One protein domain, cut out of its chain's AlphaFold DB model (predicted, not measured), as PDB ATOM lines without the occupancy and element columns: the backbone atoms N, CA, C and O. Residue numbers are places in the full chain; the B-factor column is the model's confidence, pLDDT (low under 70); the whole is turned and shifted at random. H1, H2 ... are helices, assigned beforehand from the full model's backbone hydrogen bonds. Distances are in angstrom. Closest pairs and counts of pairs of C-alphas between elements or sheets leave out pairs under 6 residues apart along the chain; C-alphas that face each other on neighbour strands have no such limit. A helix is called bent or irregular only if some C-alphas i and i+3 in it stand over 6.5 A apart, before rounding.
ATOM      1  N   PRO A   2       7.706 -11.425  32.477       79.62
ATOM      2  CA  PRO A   2       6.498 -11.973  31.860       79.62
ATOM      3  C   PRO A   2       6.599 -13.505  31.726       79.62
ATOM      4  O   PRO A   2       7.696 -14.005  31.466       79.62
ATOM      5  N   PRO A   3       5.488 -14.253  31.880       79.44
ATOM      6  CA  PRO A   3       5.505 -15.706  31.751       79.44
ATOM      7  C   PRO A   3       5.903 -16.108  30.333       79.44
ATOM      8  O   PRO A   3       5.446 -15.501  29.350       79.44
ATOM      9  N   THR A   4       6.752 -17.133  30.240       89.44
ATOM     10  CA  THR A   4       7.233 -17.671  28.962       89.44
ATOM     11  C   THR A   4       6.068 -18.237  28.147       89.44
ATOM     12  O   THR A   4       5.020 -18.593  28.686       89.44
ATOM     13  N   VAL A   5       6.225 -18.341  26.823       80.81
ATOM     14  CA  VAL A   5       5.184 -18.908  25.942       80.81
ATOM     15  C   VAL A   5       4.800 -20.326  26.383       80.81
ATOM     16  O   VAL A   5       3.618 -20.652  26.430       80.81
ATOM     17  N   ALA A   6       5.776 -21.132  26.813       72.06
ATOM     18  CA  ALA A   6       5.536 -22.465  27.366       72.06
ATOM     19  C   ALA A   6       4.673 -22.430  28.642       72.06
ATOM     20  O   ALA A   6       3.756 -23.237  28.784       72.06
ATOM     21  N   GLN A   7       4.905 -21.465  29.541       74.56
ATOM     22  CA  GLN A   7       4.063 -21.272  30.727       74.56
ATOM     23  C   GLN A   7       2.631 -20.887  30.348       74.56
ATOM     24  O   GLN A   7       1.695 -21.441  30.902       74.56
ATOM     25  N   ARG A   8       2.432 -20.009  29.357       78.56
ATOM     26  CA  ARG A   8       1.075 -19.621  28.927       78.56
ATOM     27  C   ARG A   8       0.314 -20.773  28.278       78.56
ATOM     28  O   ARG A   8      -0.877 -20.942  28.532       78.56
ATOM     29  N   VAL A   9       0.987 -21.569  27.447       74.31
ATOM     30  CA  VAL A   9       0.376 -22.750  26.821       74.31
ATOM     31  C   VAL A   9       0.006 -23.767  27.892       74.31
ATOM     32  O   VAL A   9      -1.139 -24.204  27.928       74.31
ATOM     33  N   THR A  10       0.922 -24.077  28.814       70.44
ATOM     34  CA  THR A  10       0.639 -25.017  29.908       70.44
ATOM     35  C   THR A  10      -0.506 -24.536  30.793       70.44
ATOM     36  O   THR A  10      -1.429 -25.310  31.004       70.44
ATOM     37  N   THR A  11      -0.545 -23.263  31.210       77.06
ATOM     38  CA  THR A  11      -1.664 -22.729  32.011       77.06
ATOM     39  C   THR A  11      -2.999 -22.771  31.275       77.06
ATOM     40  O   THR A  11      -4.028 -23.037  31.884       77.06
ATOM     41  N   THR A  12      -3.005 -22.526  29.962       79.56
ATOM     42  CA  THR A  12      -4.247 -22.556  29.171       79.56
ATOM     43  C   THR A  12      -4.757 -23.989  29.012       79.56
ATOM     44  O   THR A  12      -5.954 -24.237  29.114       79.56
ATOM     45  N   LEU A  13      -3.844 -24.944  28.811       69.50
ATOM     46  CA  LEU A  13      -4.169 -26.358  28.627       69.50
ATOM     47  C   LEU A  13      -4.573 -27.037  29.949       69.50
ATOM     48  O   LEU A  13      -5.398 -27.947  29.940       69.50
ATOM     49  N   THR A  14      -4.045 -26.574  31.089       79.56
ATOM     50  CA  THR A  14      -4.382 -27.107  32.421       79.56
ATOM     51  C   THR A  14      -5.565 -26.409  33.090       79.56
ATOM     52  O   THR A  14      -6.142 -26.984  34.013       79.56
ATOM     53  N   ALA A  15      -5.989 -25.225  32.632       82.25
ATOM     54  CA  ALA A  15      -7.112 -24.493  33.226       82.25
ATOM     55  C   ALA A  15      -8.414 -25.321  33.339       82.25
ATOM     56  O   ALA A  15      -9.011 -25.316  34.420       82.25
ATOM     57  N   PRO A  16      -8.843 -26.102  32.322       81.19
ATOM     58  CA  PRO A  16     -10.019 -26.964  32.450       81.19
ATOM     59  C   PRO A  16      -9.836 -28.062  33.501       81.19
ATOM     60  O   PRO A  16     -10.766 -28.362  34.245       81.19
ATOM     61  N   LEU A  17      -8.631 -28.637  33.602       79.12
ATOM     62  CA  LEU A  17      -8.315 -29.651  34.611       79.12
ATOM     63  C   LEU A  17      -8.314 -29.065  36.027       79.12
ATOM     64  O   LEU A  17      -8.751 -29.739  36.954       79.12
ATOM     65  N   HIS A  18      -7.867 -27.819  36.194       80.50
ATOM     66  CA  HIS A  18      -7.911 -27.117  37.475       80.50
ATOM     67  C   HIS A  18      -9.348 -26.755  37.881       80.50
ATOM     68  O   HIS A  18      -9.742 -26.934  39.031       80.50
ATOM     69  N   ALA A  19     -10.166 -26.284  36.937       84.69
ATOM     70  CA  ALA A  19     -11.589 -26.051  37.188       84.69
ATOM     71  C   ALA A  19     -12.305 -27.360  37.558       84.69
ATOM     72  O   ALA A  19     -13.095 -27.400  38.501       84.69
ATOM     73  N   TYR A  20     -11.973 -28.445  36.857       89.31
ATOM     74  CA  TYR A  20     -12.485 -29.777  37.137       89.31
ATOM     75  C   TYR A  20     -12.066 -30.293  38.520       89.31
ATOM     76  O   TYR A  20     -12.913 -30.789  39.261       89.31
ATOM     77  N   SER A  21     -10.792 -30.153  38.903       88.31
ATOM     78  CA  SER A  21     -10.315 -30.588  40.220       88.31
ATOM     79  C   SER A  21     -10.963 -29.805  41.354       88.31
ATOM     80  O   SER A  21     -11.379 -30.402  42.346       88.31
ATOM     81  N   HIS A  22     -11.111 -28.490  41.182       85.06
ATOM     82  CA  HIS A  22     -11.802 -27.630  42.132       85.06
ATOM     83  C   HIS A  22     -13.276 -28.028  42.274       85.06
ATOM     84  O   HIS A  22     -13.768 -28.187  43.391       85.06
ATOM     85  N   TRP A  23     -13.977 -28.247  41.155       92.44
ATOM     86  CA  TRP A  23     -15.365 -28.711  41.166       92.44
ATOM     87  C   TRP A  23     -15.508 -30.068  41.865       92.44
ATOM     88  O   TRP A  23     -16.366 -30.213  42.733       92.44
ATOM     89  N   LEU A  24     -14.643 -31.034  41.541       90.75
ATOM     90  CA  LEU A  24     -14.678 -32.376  42.125       90.75
ATOM     91  C   LEU A  24     -14.395 -32.353  43.634       90.75
ATOM     92  O   LEU A  24     -15.005 -33.115  44.376       90.75
ATOM     93  N   GLY A  25     -13.513 -31.461  44.094       86.62
ATOM     94  CA  GLY A  25     -13.239 -31.248  45.518       86.62
ATOM     95  C   GLY A  25     -14.458 -30.760  46.308       86.62
ATOM     96  O   GLY A  25     -14.670 -31.196  47.435       86.62
ATOM     97  N   HIS A  26     -15.293 -29.918  45.691       88.06
ATOM     98  CA  HIS A  26     -16.534 -29.409  46.288       88.06
ATOM     99  C   HIS A  26     -17.725 -30.368  46.148       88.06
ATOM    100  O   HIS A  26     -18.718 -30.197  46.844       88.06
ATOM    101  N   ASN A  27     -17.644 -31.345  45.240       91.75
ATOM    102  CA  ASN A  27     -18.739 -32.246  44.874       91.75
ATOM    103  C   ASN A  27     -18.269 -33.708  44.921       91.75
ATOM    104  O   ASN A  27     -18.438 -34.466  43.957       91.75
ATOM    105  N   ALA A  28     -17.609 -34.102  46.011       88.88
ATOM    106  CA  ALA A  28     -16.947 -35.402  46.118       88.88
ATOM    107  C   ALA A  28     -17.919 -36.578  45.907       88.88
ATOM    108  O   ALA A  28     -17.580 -37.566  45.249       88.88
ATOM    109  N   GLU A  29     -19.152 -36.448  46.395       87.81
ATOM    110  CA  GLU A  29     -20.248 -37.403  46.220       87.81
ATOM    111  C   GLU A  29     -20.663 -37.600  44.753       87.81
ATOM    112  O   GLU A  29     -21.096 -38.690  44.366       87.81
ATOM    113  N   ASN A  30     -20.465 -36.585  43.909       90.88
ATOM    114  CA  ASN A  30     -20.805 -36.638  42.487       90.88
ATOM    115  C   ASN A  30     -19.695 -37.277  41.641       90.88
ATOM    116  O   ASN A  30     -19.950 -37.680  40.502       90.88
ATOM    117  N   GLY A  31     -18.488 -37.454  42.190       89.00
ATOM    118  CA  GLY A  31     -17.365 -38.071  41.477       89.00
ATOM    119  C   GLY A  31     -17.694 -39.462  40.928       89.00
ATOM    120  O   GLY A  31     -17.415 -39.756  39.766       89.00
ATOM    121  N   ALA A  32     -18.386 -40.289  41.718       86.12
ATOM    122  CA  ALA A  32     -18.804 -41.627  41.295       86.12
ATOM    123  C   ALA A  32     -19.863 -41.603  40.176       86.12
ATOM    124  O   ALA A  32     -19.894 -42.500  39.332       86.12
ATOM    125  N   GLN A  33     -20.739 -40.593  40.148       91.12
ATOM    126  CA  GLN A  33     -21.738 -40.450  39.084       91.12
ATOM    127  C   GLN A  33     -21.069 -40.084  37.760       91.12
ATOM    128  O   GLN A  33     -21.398 -40.655  36.719       91.12
ATOM    129  N   LEU A  34     -20.082 -39.191  37.812       90.38
ATOM    130  CA  LEU A  34     -19.337 -38.789  36.631       90.38
ATOM    131  C   LEU A  34     -18.507 -39.944  36.053       90.38
ATOM    132  O   LEU A  34     -18.458 -40.109  34.839       90.38
ATOM    133  N   GLU A  35     -17.923 -40.802  36.896       89.81
ATOM    134  CA  GLU A  35     -17.260 -42.030  36.427       89.81
ATOM    135  C   GLU A  35     -18.223 -42.953  35.667       89.81
ATOM    136  O   GLU A  35     -17.876 -43.463  34.600       89.81
ATOM    137  N   ARG A  36     -19.452 -43.143  36.173       87.44
ATOM    138  CA  ARG A  36     -20.491 -43.929  35.481       87.44
ATOM    139  C   ARG A  36     -20.893 -43.290  34.154       87.44
ATOM    140  O   ARG A  36     -21.098 -44.003  33.171       87.44
ATOM    141  N   MET A  37     -20.982 -41.964  34.108       88.94
ATOM    142  CA  MET A  37     -21.280 -41.229  32.882       88.94
ATOM    143  C   MET A  37     -20.175 -41.440  31.840       88.94
ATOM    144  O   MET A  37     -20.471 -41.816  30.709       88.94
ATOM    145  N   THR A  38     -18.904 -41.318  32.229       88.62
ATOM    146  CA  THR A  38     -17.764 -41.596  31.343       88.62
ATOM    147  C   THR A  38     -17.748 -43.045  30.870       88.62
ATOM    148  O   THR A  38     -17.530 -43.287  29.689       88.62
ATOM    149  N   GLN A  39     -18.028 -44.016  31.744       85.12
ATOM    150  CA  GLN A  39     -18.172 -45.422  31.338       85.12
ATOM    151  C   GLN A  39     -19.276 -45.597  30.292       85.12
ATOM    152  O   GLN A  39     -19.081 -46.301  29.303       85.12
ATOM    153  N   THR A  40     -20.412 -44.925  30.479       84.00
ATOM    154  CA  THR A  40     -21.547 -44.976  29.549       84.00
ATOM    155  C   THR A  40     -21.179 -44.363  28.199       84.00
ATOM    156  O   THR A  40     -21.445 -44.967  27.163       84.00
ATOM    157  N   PHE A  41     -20.493 -43.217  28.184       83.69
ATOM    158  CA  PHE A  41     -19.980 -42.626  26.948       83.69
ATOM    159  C   PHE A  41     -18.943 -43.513  26.268       83.69
ATOM    160  O   PHE A  41     -19.006 -43.692  25.056       83.69
ATOM    161  N   SER A  42     -18.029 -44.115  27.028       84.69
ATOM    162  CA  SER A  42     -17.060 -45.066  26.489       84.69
ATOM    163  C   SER A  42     -17.748 -46.243  25.798       84.69
ATOM    164  O   SER A  42     -17.286 -46.652  24.740       84.69
ATOM    165  N   MET A  43     -18.859 -46.753  26.345       76.06
ATOM    166  CA  MET A  43     -19.666 -47.799  25.699       76.06
ATOM    167  C   MET A  43     -20.424 -47.287  24.467       76.06
ATOM    168  O   MET A  43     -20.533 -48.004  23.475       76.06
ATOM    169  N   LEU A  44     -20.943 -46.055  24.513       78.62
ATOM    170  CA  LEU A  44     -21.701 -45.452  23.413       78.62
ATOM    171  C   LEU A  44     -20.816 -45.163  22.191       78.62
ATOM    172  O   LEU A  44     -21.235 -45.379  21.058       78.62
ATOM    173  N   PHE A  45     -19.595 -44.675  22.422       80.00
ATOM    174  CA  PHE A  45     -18.651 -44.304  21.365       80.00
ATOM    175  C   PHE A  45     -17.702 -45.432  20.956       80.00
ATOM    176  O   PHE A  45     -17.010 -45.312  19.940       80.00
ATOM    177  N   SER A  46     -17.645 -46.532  21.711       77.62
ATOM    178  CA  SER A  46     -16.917 -47.717  21.271       77.62
ATOM    179  C   SER A  46     -17.663 -48.396  20.127       77.62
ATOM    180  O   SER A  46     -18.757 -48.926  20.318       77.62
ATOM    181  N   ASP A  47     -17.050 -48.432  18.945       70.75
ATOM    182  CA  ASP A  47     -17.481 -49.362  17.908       70.75
ATOM    183  C   ASP A  47     -17.113 -50.783  18.350       70.75
ATOM    184  O   ASP A  47     -15.939 -51.127  18.504       70.75
ATOM    185  N   HIS A  48     -18.134 -51.609  18.557       70.69
ATOM    186  CA  HIS A  48     -17.993 -52.995  18.997       70.69
ATOM    187  C   HIS A  48     -17.258 -53.850  17.954       70.69
ATOM    188  O   HIS A  48     -16.654 -54.863  18.301       70.69
ATOM    189  N   ASN A  49     -17.265 -53.433  16.683       63.84
ATOM    190  CA  ASN A  49     -16.531 -54.101  15.612       63.84
ATOM    191  C   ASN A  49     -15.049 -53.709  15.580       63.84
ATOM    192  O   ASN A  49     -14.238 -54.417  14.983       63.84
ATOM    193  N   ASN A  50     -14.675 -52.622  16.259       72.62
ATOM    194  CA  ASN A  50     -13.306 -52.147  16.353       72.62
ATOM    195  C   ASN A  50     -12.773 -52.279  17.784       72.62
ATOM    196  O   ASN A  50     -12.634 -51.302  18.519       72.62
ATOM    197  N   LEU A  51     -12.354 -53.498  18.129       67.62
ATOM    198  CA  LEU A  51     -10.973 -53.698  18.556       67.62
ATOM    199  C   LEU A  51     -10.356 -52.591  19.432       67.62
ATOM    200  O   LEU A  51     -10.579 -52.390  20.626       67.62
ATOM    201  N   LEU A  52      -9.508 -51.867  18.723       68.38
ATOM    202  CA  LEU A  52      -8.625 -50.844  19.221       68.38
ATOM    203  C   LEU A  52      -9.402 -49.649  19.780       68.38
ATOM    204  O   LEU A  52      -9.002 -49.086  20.798       68.38
ATOM    205  N   GLN A  53     -10.524 -49.297  19.151       76.25
ATOM    206  CA  GLN A  53     -11.400 -48.220  19.603       76.25
ATOM    207  C   GLN A  53     -12.058 -48.572  20.940       76.25
ATOM    208  O   GLN A  53     -12.049 -47.759  21.862       76.25
ATOM    209  N   MET A  54     -12.561 -49.799  21.086       76.06
ATOM    210  CA  MET A  54     -13.158 -50.264  22.339       76.06
ATOM    211  C   MET A  54     -12.142 -50.263  23.493       76.06
ATOM    212  O   MET A  54     -12.414 -49.720  24.566       76.06
ATOM    213  N   GLU A  55     -10.949 -50.816  23.261       73.50
ATOM    214  CA  GLU A  55      -9.848 -50.832  24.236       73.50
ATOM    215  C   GLU A  55      -9.407 -49.425  24.646       73.50
ATOM    216  O   GLU A  55      -9.135 -49.163  25.824       73.50
ATOM    217  N   PHE A  56      -9.362 -48.508  23.681       79.56
ATOM    218  CA  PHE A  56      -9.036 -47.109  23.913       79.56
ATOM    219  C   PHE A  56     -10.065 -46.436  24.829       79.56
ATOM    220  O   PHE A  56      -9.689 -45.903  25.874       79.56
ATOM    221  N   PHE A  57     -11.361 -46.524  24.512       81.06
ATOM    222  CA  PHE A  57     -12.415 -45.900  25.321       81.06
ATOM    223  C   PHE A  57     -12.516 -46.491  26.731       81.06
ATOM    224  O   PHE A  57     -12.744 -45.761  27.701       81.06
ATOM    225  N   TRP A  58     -12.285 -47.795  26.885       80.81
ATOM    226  CA  TRP A  58     -12.192 -48.419  28.206       80.81
ATOM    227  C   TRP A  58     -10.989 -47.930  29.007       80.81
ATOM    228  O   TRP A  58     -11.090 -47.709  30.216       80.81
ATOM    229  N   SER A  59      -9.845 -47.755  28.349       76.75
ATOM    230  CA  SER A  59      -8.642 -47.213  28.986       76.75
ATOM    231  C   SER A  59      -8.858 -45.769  29.427       76.75
ATOM    232  O   SER A  59      -8.489 -45.415  30.544       76.75
ATOM    233  N   LEU A  60      -9.537 -44.970  28.600       81.00
ATOM    234  CA  LEU A  60      -9.896 -43.590  28.911       81.00
ATOM    235  C   LEU A  60     -10.785 -43.506  30.161       81.00
ATOM    236  O   LEU A  60     -10.511 -42.714  31.061       81.00
ATOM    237  N   SER A  61     -11.784 -44.385  30.272       84.81
ATOM    238  CA  SER A  61     -12.633 -44.470  31.466       84.81
ATOM    239  C   SER A  61     -11.837 -44.811  32.734       84.81
ATOM    240  O   SER A  61     -12.058 -44.210  33.786       84.81
ATOM    241  N   LYS A  62     -10.856 -45.721  32.648       81.38
ATOM    242  CA  LYS A  62      -9.982 -46.051  33.788       81.38
ATOM    243  C   LYS A  62      -9.053 -44.904  34.175       81.38
ATOM    244  O   LYS A  62      -8.828 -44.690  35.363       81.38
ATOM    245  N   ILE A  63      -8.517 -44.179  33.193       83.12
ATOM    246  CA  ILE A  63      -7.707 -42.979  33.435       83.12
ATOM    247  C   ILE A  63      -8.547 -41.936  34.172       83.12
ATOM    248  O   ILE A  63      -8.090 -41.390  35.172       83.12
ATOM    249  N   HIS A  64      -9.788 -41.714  33.740       88.06
ATOM    250  CA  HIS A  64     -10.699 -40.784  34.406       88.06
ATOM    251  C   HIS A  64     -10.996 -41.189  35.856       88.06
ATOM    252  O   HIS A  64     -10.848 -40.362  36.753       88.06
ATOM    253  N   ALA A  65     -11.304 -42.463  36.110       86.25
ATOM    254  CA  ALA A  65     -11.499 -42.967  37.472       86.25
ATOM    255  C   ALA A  65     -10.241 -42.801  38.348       86.25
ATOM    256  O   ALA A  65     -10.327 -42.403  39.508       86.25
ATOM    257  N   LEU A  66      -9.045 -43.038  37.794       83.38
ATOM    258  CA  LEU A  66      -7.787 -42.784  38.506       83.38
ATOM    259  C   LEU A  66      -7.602 -41.304  38.841       83.38
ATOM    260  O   LEU A  66      -7.194 -40.989  39.960       83.38
ATOM    261  N   ILE A  67      -7.883 -40.408  37.895       85.56
ATOM    262  CA  ILE A  67      -7.802 -38.961  38.119       85.56
ATOM    263  C   ILE A  67      -8.726 -38.578  39.276       85.56
ATOM    264  O   ILE A  67      -8.273 -37.939  40.224       85.56
ATOM    265  N   ASN A  68      -9.975 -39.048  39.264       89.38
ATOM    266  CA  ASN A  68     -10.941 -38.752  40.319       89.38
ATOM    267  C   ASN A  68     -10.482 -39.252  41.682       89.38
ATOM    268  O   ASN A  68     -10.448 -38.485  42.642       89.38
ATOM    269  N   GLN A  69     -10.057 -40.510  41.770       85.25
ATOM    270  CA  GLN A  69      -9.546 -41.064  43.021       85.25
ATOM    271  C   GLN A  69      -8.317 -40.309  43.527       85.25
ATOM    272  O   GLN A  69      -8.176 -40.103  44.730       85.25
ATOM    273  N   THR A  70      -7.421 -39.889  42.635       82.38
ATOM    274  CA  THR A  70      -6.216 -39.138  43.012       82.38
ATOM    275  C   THR A  70      -6.587 -37.765  43.566       82.38
ATOM    276  O   THR A  70      -6.117 -37.396  44.641       82.38
ATOM    277  N   LEU A  71      -7.482 -37.050  42.884       84.62
ATOM    278  CA  LEU A  71      -7.960 -35.732  43.295       84.62
ATOM    279  C   LEU A  71      -8.726 -35.782  44.621       84.62
ATOM    280  O   LEU A  71      -8.443 -34.993  45.518       84.62
ATOM    281  N   LEU A  72      -9.632 -36.747  44.787       85.44
ATOM    282  CA  LEU A  72     -10.395 -36.919  46.025       85.44
ATOM    283  C   LEU A  72      -9.478 -37.264  47.202       85.44
ATOM    284  O   LEU A  72      -9.549 -36.628  48.250       85.44
ATOM    285  N   ASN A  73      -8.552 -38.213  47.021       79.69
ATOM    286  CA  ASN A  73      -7.565 -38.554  48.051       79.69
ATOM    287  C   ASN A  73      -6.695 -37.358  48.451       79.69
ATOM    288  O   ASN A  73      -6.267 -37.270  49.602       79.69
ATOM    289  N   HIS A  74      -6.402 -36.467  47.503       78.31
ATOM    290  CA  HIS A  74      -5.645 -35.256  47.767       78.31
ATOM    291  C   HIS A  74      -6.478 -34.238  48.561       78.31
ATOM    292  O   HIS A  74      -6.012 -33.726  49.577       78.31
ATOM    293  N   HIS A  75      -7.717 -33.979  48.140       77.38
ATOM    294  CA  HIS A  75      -8.599 -32.994  48.768       77.38
ATOM    295  C   HIS A  75      -8.972 -33.369  50.210       77.38
ATOM    296  O   HIS A  75      -8.969 -32.515  51.089       77.38
ATOM    297  N   PHE A  76      -9.206 -34.656  50.500       73.38
ATOM    298  CA  PHE A  76      -9.469 -35.107  51.874       73.38
ATOM    299  C   PHE A  76      -8.260 -34.975  52.805       73.38
ATOM    300  O   PHE A  76      -8.429 -34.860  54.016       73.38
ATOM    301  N   LYS A  77      -7.038 -35.003  52.264       69.06
ATOM    302  CA  LYS A  77      -5.818 -34.876  53.071       69.06
ATOM    303  C   LYS A  77      -5.496 -33.420  53.416       69.06
ATOM    304  O   LYS A  77      -4.851 -33.166  54.428       69.06
ATOM    305  N   TYR A  78      -5.953 -32.490  52.583       63.00
ATOM    306  CA  TYR A  78      -5.755 -31.056  52.741       63.00
ATOM    307  C   TYR A  78      -7.084 -30.353  52.467       63.00
ATOM    308  O   TYR A  78      -7.247 -29.779  51.386       63.00
ATOM    309  N   PRO A  79      -8.059 -30.438  53.395       66.38
ATOM    310  CA  PRO A  79      -9.277 -29.664  53.243       66.38
ATOM    311  C   PRO A  79      -8.884 -28.190  53.097       66.38
ATOM    312  O   PRO A  79      -7.958 -27.745  53.793       66.38
ATOM    313  N   PRO A  80      -9.528 -27.435  52.188       65.44
ATOM    314  CA  PRO A  80      -9.288 -26.006  52.104       65.44
ATOM    315  C   PRO A  80      -9.463 -25.417  53.510       65.44
ATOM    316  O   PRO A  80     -10.393 -25.825  54.217       65.44
ATOM    317  N   PRO A  81      -8.551 -24.533  53.955       63.22
ATOM    318  CA  PRO A  81      -8.669 -23.927  55.270       63.22
ATOM    319  C   PRO A  81     -10.062 -23.312  55.376       63.22
ATOM    320  O   PRO A  81     -10.486 -22.580  54.478       63.22
ATOM    321  N   LEU A  82     -10.786 -23.665  56.443       67.88
ATOM    322  CA  LEU A  82     -12.062 -23.029  56.741       67.88
ATOM    323  C   LEU A  82     -11.832 -21.512  56.720       67.88
ATOM    324  O   LEU A  82     -10.794 -21.066  57.227       67.88
ATOM    325  N   ASN A 101       2.314 -21.925  53.136       64.56
ATOM    326  CA  ASN A 101       3.297 -22.997  52.968       64.56
ATOM    327  C   ASN A 101       2.634 -24.364  52.682       64.56
ATOM    328  O   ASN A 101       3.111 -25.144  51.854       64.56
ATOM    329  N   ASN A 102       1.485 -24.644  53.308       55.88
ATOM    330  CA  ASN A 102       0.700 -25.848  53.014       55.88
ATOM    331  C   ASN A 102       0.084 -25.804  51.609       55.88
ATOM    332  O   ASN A 102       0.168 -26.793  50.880       55.88
ATOM    333  N   ASN A 103      -0.450 -24.653  51.189       57.97
ATOM    334  CA  ASN A 103      -0.995 -24.474  49.842       57.97
ATOM    335  C   ASN A 103       0.085 -24.623  48.758       57.97
ATOM    336  O   ASN A 103      -0.175 -25.229  47.720       57.97
ATOM    337  N   GLN A 104       1.314 -24.157  49.010       67.69
ATOM    338  CA  GLN A 104       2.445 -24.372  48.098       67.69
ATOM    339  C   GLN A 104       2.838 -25.850  47.982       67.69
ATOM    340  O   GLN A 104       3.066 -26.327  46.872       67.69
ATOM    341  N   LYS A 105       2.869 -26.605  49.090       59.00
ATOM    342  CA  LYS A 105       3.143 -28.056  49.049       59.00
ATOM    343  C   LYS A 105       2.065 -28.833  48.289       59.00
ATOM    344  O   LYS A 105       2.396 -29.754  47.546       59.00
ATOM    345  N   VAL A 106       0.799 -28.449  48.455       55.06
ATOM    346  CA  VAL A 106      -0.346 -29.002  47.711       55.06
ATOM    347  C   VAL A 106      -0.209 -28.738  46.208       55.06
ATOM    348  O   VAL A 106      -0.367 -29.659  45.407       55.06
ATOM    349  N   LEU A 107       0.146 -27.509  45.827       61.34
ATOM    350  CA  LEU A 107       0.387 -27.133  44.434       61.34
ATOM    351  C   LEU A 107       1.541 -27.927  43.815       61.34
ATOM    352  O   LEU A 107       1.359 -28.498  42.746       61.34
ATOM    353  N   LEU A 108       2.675 -28.051  44.511       67.00
ATOM    354  CA  LEU A 108       3.839 -28.817  44.042       67.00
ATOM    355  C   LEU A 108       3.509 -30.296  43.787       67.00
ATOM    356  O   LEU A 108       3.869 -30.843  42.747       67.00
ATOM    357  N   TYR A 109       2.774 -30.945  44.696       55.81
ATOM    358  CA  TYR A 109       2.375 -32.347  44.517       55.81
ATOM    359  C   TYR A 109       1.340 -32.529  43.395       55.81
ATOM    360  O   TYR A 109       1.370 -33.530  42.673       55.81
ATOM    361  N   GLY A 110       0.424 -31.566  43.239       58.84
ATOM    362  CA  GLY A 110      -0.523 -31.515  42.126       58.84
ATOM    363  C   GLY A 110       0.172 -31.308  40.777       58.84
ATOM    364  O   GLY A 110      -0.182 -31.970  39.801       58.84
ATOM    365  N   GLU A 111       1.198 -30.456  40.732       64.62
ATOM    366  CA  GLU A 111       2.028 -30.212  39.550       64.62
ATOM    367  C   GLU A 111       2.823 -31.454  39.145       64.62
ATOM    368  O   GLU A 111       2.771 -31.837  37.979       64.62
ATOM    369  N   GLU A 112       3.488 -32.147  40.077       68.44
ATOM    370  CA  GLU A 112       4.196 -33.402  39.776       68.44
ATOM    371  C   GLU A 112       3.257 -34.461  39.176       68.44
ATOM    372  O   GLU A 112       3.604 -35.156  38.213       68.44
ATOM    373  N   TRP A 113       2.030 -34.558  39.698       60.31
ATOM    374  CA  TRP A 113       1.014 -35.464  39.165       60.31
ATOM    375  C   TRP A 113       0.482 -35.039  37.801       60.31
ATOM    376  O   TRP A 113       0.322 -35.894  36.928       60.31
ATOM    377  N   MET A 114       0.225 -33.745  37.593       56.81
ATOM    378  CA  MET A 114      -0.174 -33.227  36.284       56.81
ATOM    379  C   MET A 114       0.919 -33.462  35.247       56.81
ATOM    380  O   MET A 114       0.613 -33.929  34.157       56.81
ATOM    381  N   GLN A 115       2.186 -33.217  35.584       68.62
ATOM    382  CA  GLN A 115       3.318 -33.474  34.694       68.62
ATOM    383  C   GLN A 115       3.434 -34.961  34.349       68.62
ATOM    384  O   GLN A 115       3.659 -35.315  33.194       68.62
ATOM    385  N   PHE A 116       3.203 -35.853  35.315       67.50
ATOM    386  CA  PHE A 116       3.153 -37.288  35.049       67.50
ATOM    387  C   PHE A 116       1.972 -37.674  34.143       67.50
ATOM    388  O   PHE A 116       2.164 -38.403  33.172       67.50
ATOM    389  N   ALA A 117       0.762 -37.186  34.431       56.81
ATOM    390  CA  ALA A 117      -0.433 -37.476  33.641       56.81
ATOM    391  C   ALA A 117      -0.310 -36.941  32.209       56.81
ATOM    392  O   ALA A 117      -0.614 -37.667  31.266       56.81
ATOM    393  N   LEU A 118       0.207 -35.721  32.044       62.09
ATOM    394  CA  LEU A 118       0.542 -35.128  30.750       62.09
ATOM    395  C   LEU A 118       1.649 -35.917  30.048       62.09
ATOM    396  O   LEU A 118       1.554 -36.153  28.854       62.09
ATOM    397  N   GLY A 119       2.662 -36.404  30.769       70.06
ATOM    398  CA  GLY A 119       3.694 -37.280  30.209       70.06
ATOM    399  C   GLY A 119       3.127 -38.595  29.664       70.06
ATOM    400  O   GLY A 119       3.489 -39.014  28.566       70.06
ATOM    401  N   VAL A 120       2.199 -39.222  30.393       59.97
ATOM    402  CA  VAL A 120       1.493 -40.432  29.940       59.97
ATOM    403  C   VAL A 120       0.567 -40.118  28.766       59.97
ATOM    404  O   VAL A 120       0.586 -40.852  27.783       59.97
ATOM    405  N   LEU A 121      -0.197 -39.024  28.826       57.47
ATOM    406  CA  LEU A 121      -1.070 -38.574  27.738       57.47
ATOM    407  C   LEU A 121      -0.276 -38.268  26.469       57.47
ATOM    408  O   LEU A 121      -0.663 -38.753  25.418       57.47
ATOM    409  N   ASN A 122       0.866 -37.588  26.564       61.72
ATOM    410  CA  ASN A 122       1.746 -37.308  25.428       61.72
ATOM    411  C   ASN A 122       2.337 -38.597  24.837       61.72
ATOM    412  O   ASN A 122       2.460 -38.725  23.622       61.72
ATOM    413  N   GLN A 123       2.687 -39.582  25.674       62.94
ATOM    414  CA  GLN A 123       3.120 -40.898  25.190       62.94
ATOM    415  C   GLN A 123       1.979 -41.660  24.505       62.94
ATOM    416  O   GLN A 123       2.200 -42.290  23.471       62.94
ATOM    417  N   MET A 124       0.763 -41.592  25.052       54.09
ATOM    418  CA  MET A 124      -0.424 -42.190  24.443       54.09
ATOM    419  C   MET A 124      -0.790 -41.486  23.137       54.09
ATOM    420  O   MET A 124      -1.042 -42.167  22.154       54.09
ATOM    421  N   GLU A 125      -0.753 -40.158  23.094       58.19
ATOM    422  CA  GLU A 125      -0.990 -39.342  21.906       58.19
ATOM    423  C   GLU A 125       0.040 -39.654  20.824       58.19
ATOM    424  O   GLU A 125      -0.353 -39.957  19.707       58.19
ATOM    425  N   ALA A 126       1.332 -39.727  21.156       63.19
ATOM    426  CA  ALA A 126       2.365 -40.140  20.208       63.19
ATOM    427  C   ALA A 126       2.125 -41.566  19.680       63.19
ATOM    428  O   ALA A 126       2.263 -41.824  18.484       63.19
ATOM    429  N   MET A 127       1.721 -42.507  20.540       51.56
ATOM    430  CA  MET A 127       1.368 -43.867  20.115       51.56
ATOM    431  C   MET A 127       0.117 -43.907  19.229       51.56
ATOM    432  O   MET A 127       0.086 -44.656  18.251       51.56
ATOM    433  N   ILE A 128      -0.900 -43.106  19.550       54.44
ATOM    434  CA  ILE A 128      -2.143 -42.970  18.787       54.44
ATOM    435  C   ILE A 128      -1.859 -42.311  17.445       54.44
ATOM    436  O   ILE A 128      -2.334 -42.792  16.426       54.44
ATOM    437  N   GLU A 129      -1.050 -41.260  17.408       59.81
ATOM    438  CA  GLU A 129      -0.690 -40.542  16.194       59.81
ATOM    439  C   GLU A 129       0.149 -41.422  15.263       59.81
ATOM    440  O   GLU A 129      -0.122 -41.482  14.065       59.81
ATOM    441  N   ILE A 130       1.097 -42.196  15.803       59.28
ATOM    442  CA  ILE A 130       1.822 -43.225  15.045       59.28
ATOM    443  C   ILE A 130       0.847 -44.294  14.530       59.28
ATOM    444  O   ILE A 130       0.930 -44.693  13.368       59.28
ATOM    445  N   GLY A 131      -0.103 -44.747  15.352       50.81
ATOM    446  CA  GLY A 131      -1.131 -45.707  14.943       50.81
ATOM    447  C   GLY A 131      -2.026 -45.178  13.817       50.81
ATOM    448  O   GLY A 131      -2.209 -45.847  12.804       50.81
ATOM    449  N   LEU A 132      -2.530 -43.952  13.954       51.50
ATOM    450  CA  LEU A 132      -3.437 -43.296  13.011       51.50
ATOM    451  C   LEU A 132      -2.738 -42.879  11.715       51.50
ATOM    452  O   LEU A 132      -3.328 -43.019  10.646       51.50
ATOM    453  N   ARG A 133      -1.481 -42.415  11.771       56.28
ATOM    454  CA  ARG A 133      -0.671 -42.139  10.570       56.28
ATOM    455  C   ARG A 133      -0.378 -43.418   9.787       56.28
ATOM    456  O   ARG A 133      -0.408 -43.383   8.565       56.28
ATOM    457  N   ASN A 134      -0.165 -44.542  10.472       52.72
ATOM    458  CA  ASN A 134       0.011 -45.843   9.821       52.72
ATOM    459  C   ASN A 134      -1.311 -46.442   9.296       52.72
ATOM    460  O   ASN A 134      -1.282 -47.258   8.379       52.72
ATOM    461  N   LEU A 135      -2.462 -46.039   9.848       47.28
ATOM    462  CA  LEU A 135      -3.796 -46.454   9.389       47.28
ATOM    463  C   LEU A 135      -4.347 -45.583   8.249       47.28
ATOM    464  O   LEU A 135      -5.124 -46.078   7.434       47.28
ATOM    465  N   LYS A 136      -3.935 -44.312   8.140       47.16
ATOM    466  CA  LYS A 136      -4.210 -43.467   6.968       47.16
ATOM    467  C   LYS A 136      -3.313 -43.889   5.802       47.16
ATOM    468  O   LYS A 136      -2.340 -43.226   5.456       47.16
ATOM    469  N   ILE A 137      -3.680 -45.009   5.186       47.97
ATOM    470  CA  ILE A 137      -3.206 -45.415   3.866       47.97
ATOM    471  C   ILE A 137      -3.572 -44.286   2.901       47.97
ATOM    472  O   ILE A 137      -4.745 -44.050   2.620       47.97
ATOM    473  N   GLN A 165      -2.391 -52.502  27.193       82.75
ATOM    474  CA  GLN A 165      -2.385 -53.404  28.341       82.75
ATOM    475  C   GLN A 165      -1.242 -53.113  29.313       82.75
ATOM    476  O   GLN A 165      -1.440 -53.168  30.525       82.75
ATOM    477  N   GLY A 166      -0.070 -52.722  28.810       83.81
ATOM    478  CA  GLY A 166       1.029 -52.214  29.628       83.81
ATOM    479  C   GLY A 166       0.652 -50.940  30.388       83.81
ATOM    480  O   GLY A 166       0.904 -50.843  31.587       83.81
ATOM    481  N   VAL A 167      -0.021 -49.991  29.737       80.69
ATOM    482  CA  VAL A 167      -0.512 -48.772  30.395       80.69
ATOM    483  C   VAL A 167      -1.562 -49.118  31.451       80.69
ATOM    484  O   VAL A 167      -1.425 -48.707  32.602       80.69
ATOM    485  N   LYS A 168      -2.562 -49.947  31.117       79.88
ATOM    486  CA  LYS A 168      -3.562 -50.451  32.076       79.88
ATOM    487  C   LYS A 168      -2.901 -51.130  33.277       79.88
ATOM    488  O   LYS A 168      -3.341 -50.914  34.403       79.88
ATOM    489  N   LEU A 169      -1.854 -51.924  33.059       85.12
ATOM    490  CA  LEU A 169      -1.090 -52.585  34.115       85.12
ATOM    491  C   LEU A 169      -0.465 -51.570  35.075       85.12
ATOM    492  O   LEU A 169      -0.609 -51.706  36.289       85.12
ATOM    493  N   VAL A 170       0.203 -50.549  34.536       81.69
ATOM    494  CA  VAL A 170       0.837 -49.486  35.327       81.69
ATOM    495  C   VAL A 170      -0.215 -48.697  36.106       81.69
ATOM    496  O   VAL A 170      -0.049 -48.481  37.307       81.69
ATOM    497  N   LEU A 171      -1.322 -48.326  35.458       79.56
ATOM    498  CA  LEU A 171      -2.421 -47.590  36.086       79.56
ATOM    499  C   LEU A 171      -3.082 -48.412  37.196       79.56
ATOM    500  O   LEU A 171      -3.191 -47.931  38.320       79.56
ATOM    501  N   ASN A 172      -3.453 -49.669  36.928       78.81
ATOM    502  CA  ASN A 172      -4.035 -50.564  37.932       78.81
ATOM    503  C   ASN A 172      -3.049 -50.846  39.074       78.81
ATOM    504  O   ASN A 172      -3.453 -50.930  40.230       78.81
ATOM    505  N   GLY A 173      -1.755 -50.972  38.765       80.44
ATOM    506  CA  GLY A 173      -0.704 -51.161  39.760       80.44
ATOM    507  C   GLY A 173      -0.571 -49.969  40.707       80.44
ATOM    508  O   GLY A 173      -0.307 -50.166  41.890       80.44
ATOM    509  N   ARG A 174      -0.808 -48.746  40.214       75.62
ATOM    510  CA  ARG A 174      -0.871 -47.534  41.046       75.62
ATOM    511  C   ARG A 174      -2.193 -47.394  41.803       75.62
ATOM    512  O   ARG A 174      -2.168 -47.035  42.976       75.62
ATOM    513  N   LEU A 175      -3.319 -47.685  41.144       70.88
ATOM    514  CA  LEU A 175      -4.670 -47.650  41.723       70.88
ATOM    515  C   LEU A 175      -4.822 -48.607  42.893       70.88
ATOM    516  O   LEU A 175      -5.439 -48.273  43.904       70.88
ATOM    517  N   HIS A 176      -4.220 -49.788  42.784       73.06
ATOM    518  CA  HIS A 176      -4.000 -50.638  43.933       73.06
ATOM    519  C   HIS A 176      -2.950 -49.973  44.823       73.06
ATOM    520  O   HIS A 176      -1.807 -50.401  44.909       73.06
TER     521      HIS A 176
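AT A GLANCE: This is residues 2 to 82, 101 to 137 and 165 to 176 of the 480 residues of an uncharacterized protein of Angomonas deanei (UniProt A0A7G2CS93). Look for a helical hairpin, H2 and H3, with H3 in the middle of the model: the long helix H4 runs alongside H3 at a small gap, and short H5 packs on another side of H3. The bent helix H1 crosses steeply at one end of H3 with its second arm, H1b, while residues 2 to 13, of which 5 to 13 are its first arm, H1a, stick out. The printed part has 130 residues with five named helices, H1 to H5 in chain order, and no named strand; the class is all helix. It is only just compact, close to loose, with a radius of gyration of the C-alphas of 16.8 A and spans of 54 by 39 by 24 A.

IN THESE COORDINATES: Find C-alpha 5 at (5.184, -18.908, 25.942), where H1, residues 5 to 26, begins. By its hydrogen bonds it was assigned as one helix, but it is bent: C-alphas 13 and 16 are 7.0 A apart. Its arms are H1a, residues 5 to 13, and H1b, residues 16 to 26. Next comes H2, residues 28 to 45, 26.4 A long and only just irregular, with C-alphas 29 and 32 6.6 A apart. From C-alpha 51 at (-10.973, -53.698, 18.556), H3 runs 39.7 A to residue 77. H4, residues 101 to 135, is the longest at 50.0 A. H5, residues 165 to 175, ends at C-alpha 175 at (-4.670, -47.650, 41.723).

HOW THE PARTS SIT: Start at H3, the hub, touching three helices. H2 and H3 form a hairpin and touch at a shallow tilt of 7 degrees, opposite ways; the closest C-alphas, of Ser 42 and Phe 57, are 4.9 A apart. H5 touches H3 at residues 59 to 66 alone, at a shallow tilt of 17 degrees, the same way, with Leu 66 and Leu 175 closest at 6.6 A between C-alphas. H1b touches H3 at residues 68 to 75 alone, at a steep tilt of 53 degrees, with the C-alphas of Gly 25 and His 75 closest at 5.9 A. H3 and H4 are near each other, their closest C-alphas 8.2 A apart. H1a touches no helix. Every O i to N i+4 pair is within hydrogen-bond range in H1a, H1b, H4 and H5; in H2 it is 12 of 14 and in H3 22 of 23.

THE WHOLE: The two C-alphas farthest apart, of Leu 82 and Ile 137, are 58.1 A apart. Residues 83 to 100 are not printed, with 15.8 A between C-alphas 82 and 101; residues 138 to 164 are not printed, with 25.8 A between C-alphas 137 and 165. The links H1 to H2 and H2 to H3 are tight. Residues 129 to 137, of which 129 to 135 belong to H4, stand free. The mean pLDDT of the printed part is 74.2; 46 residues are under 70, among them 101 to 118 and 120 to 137.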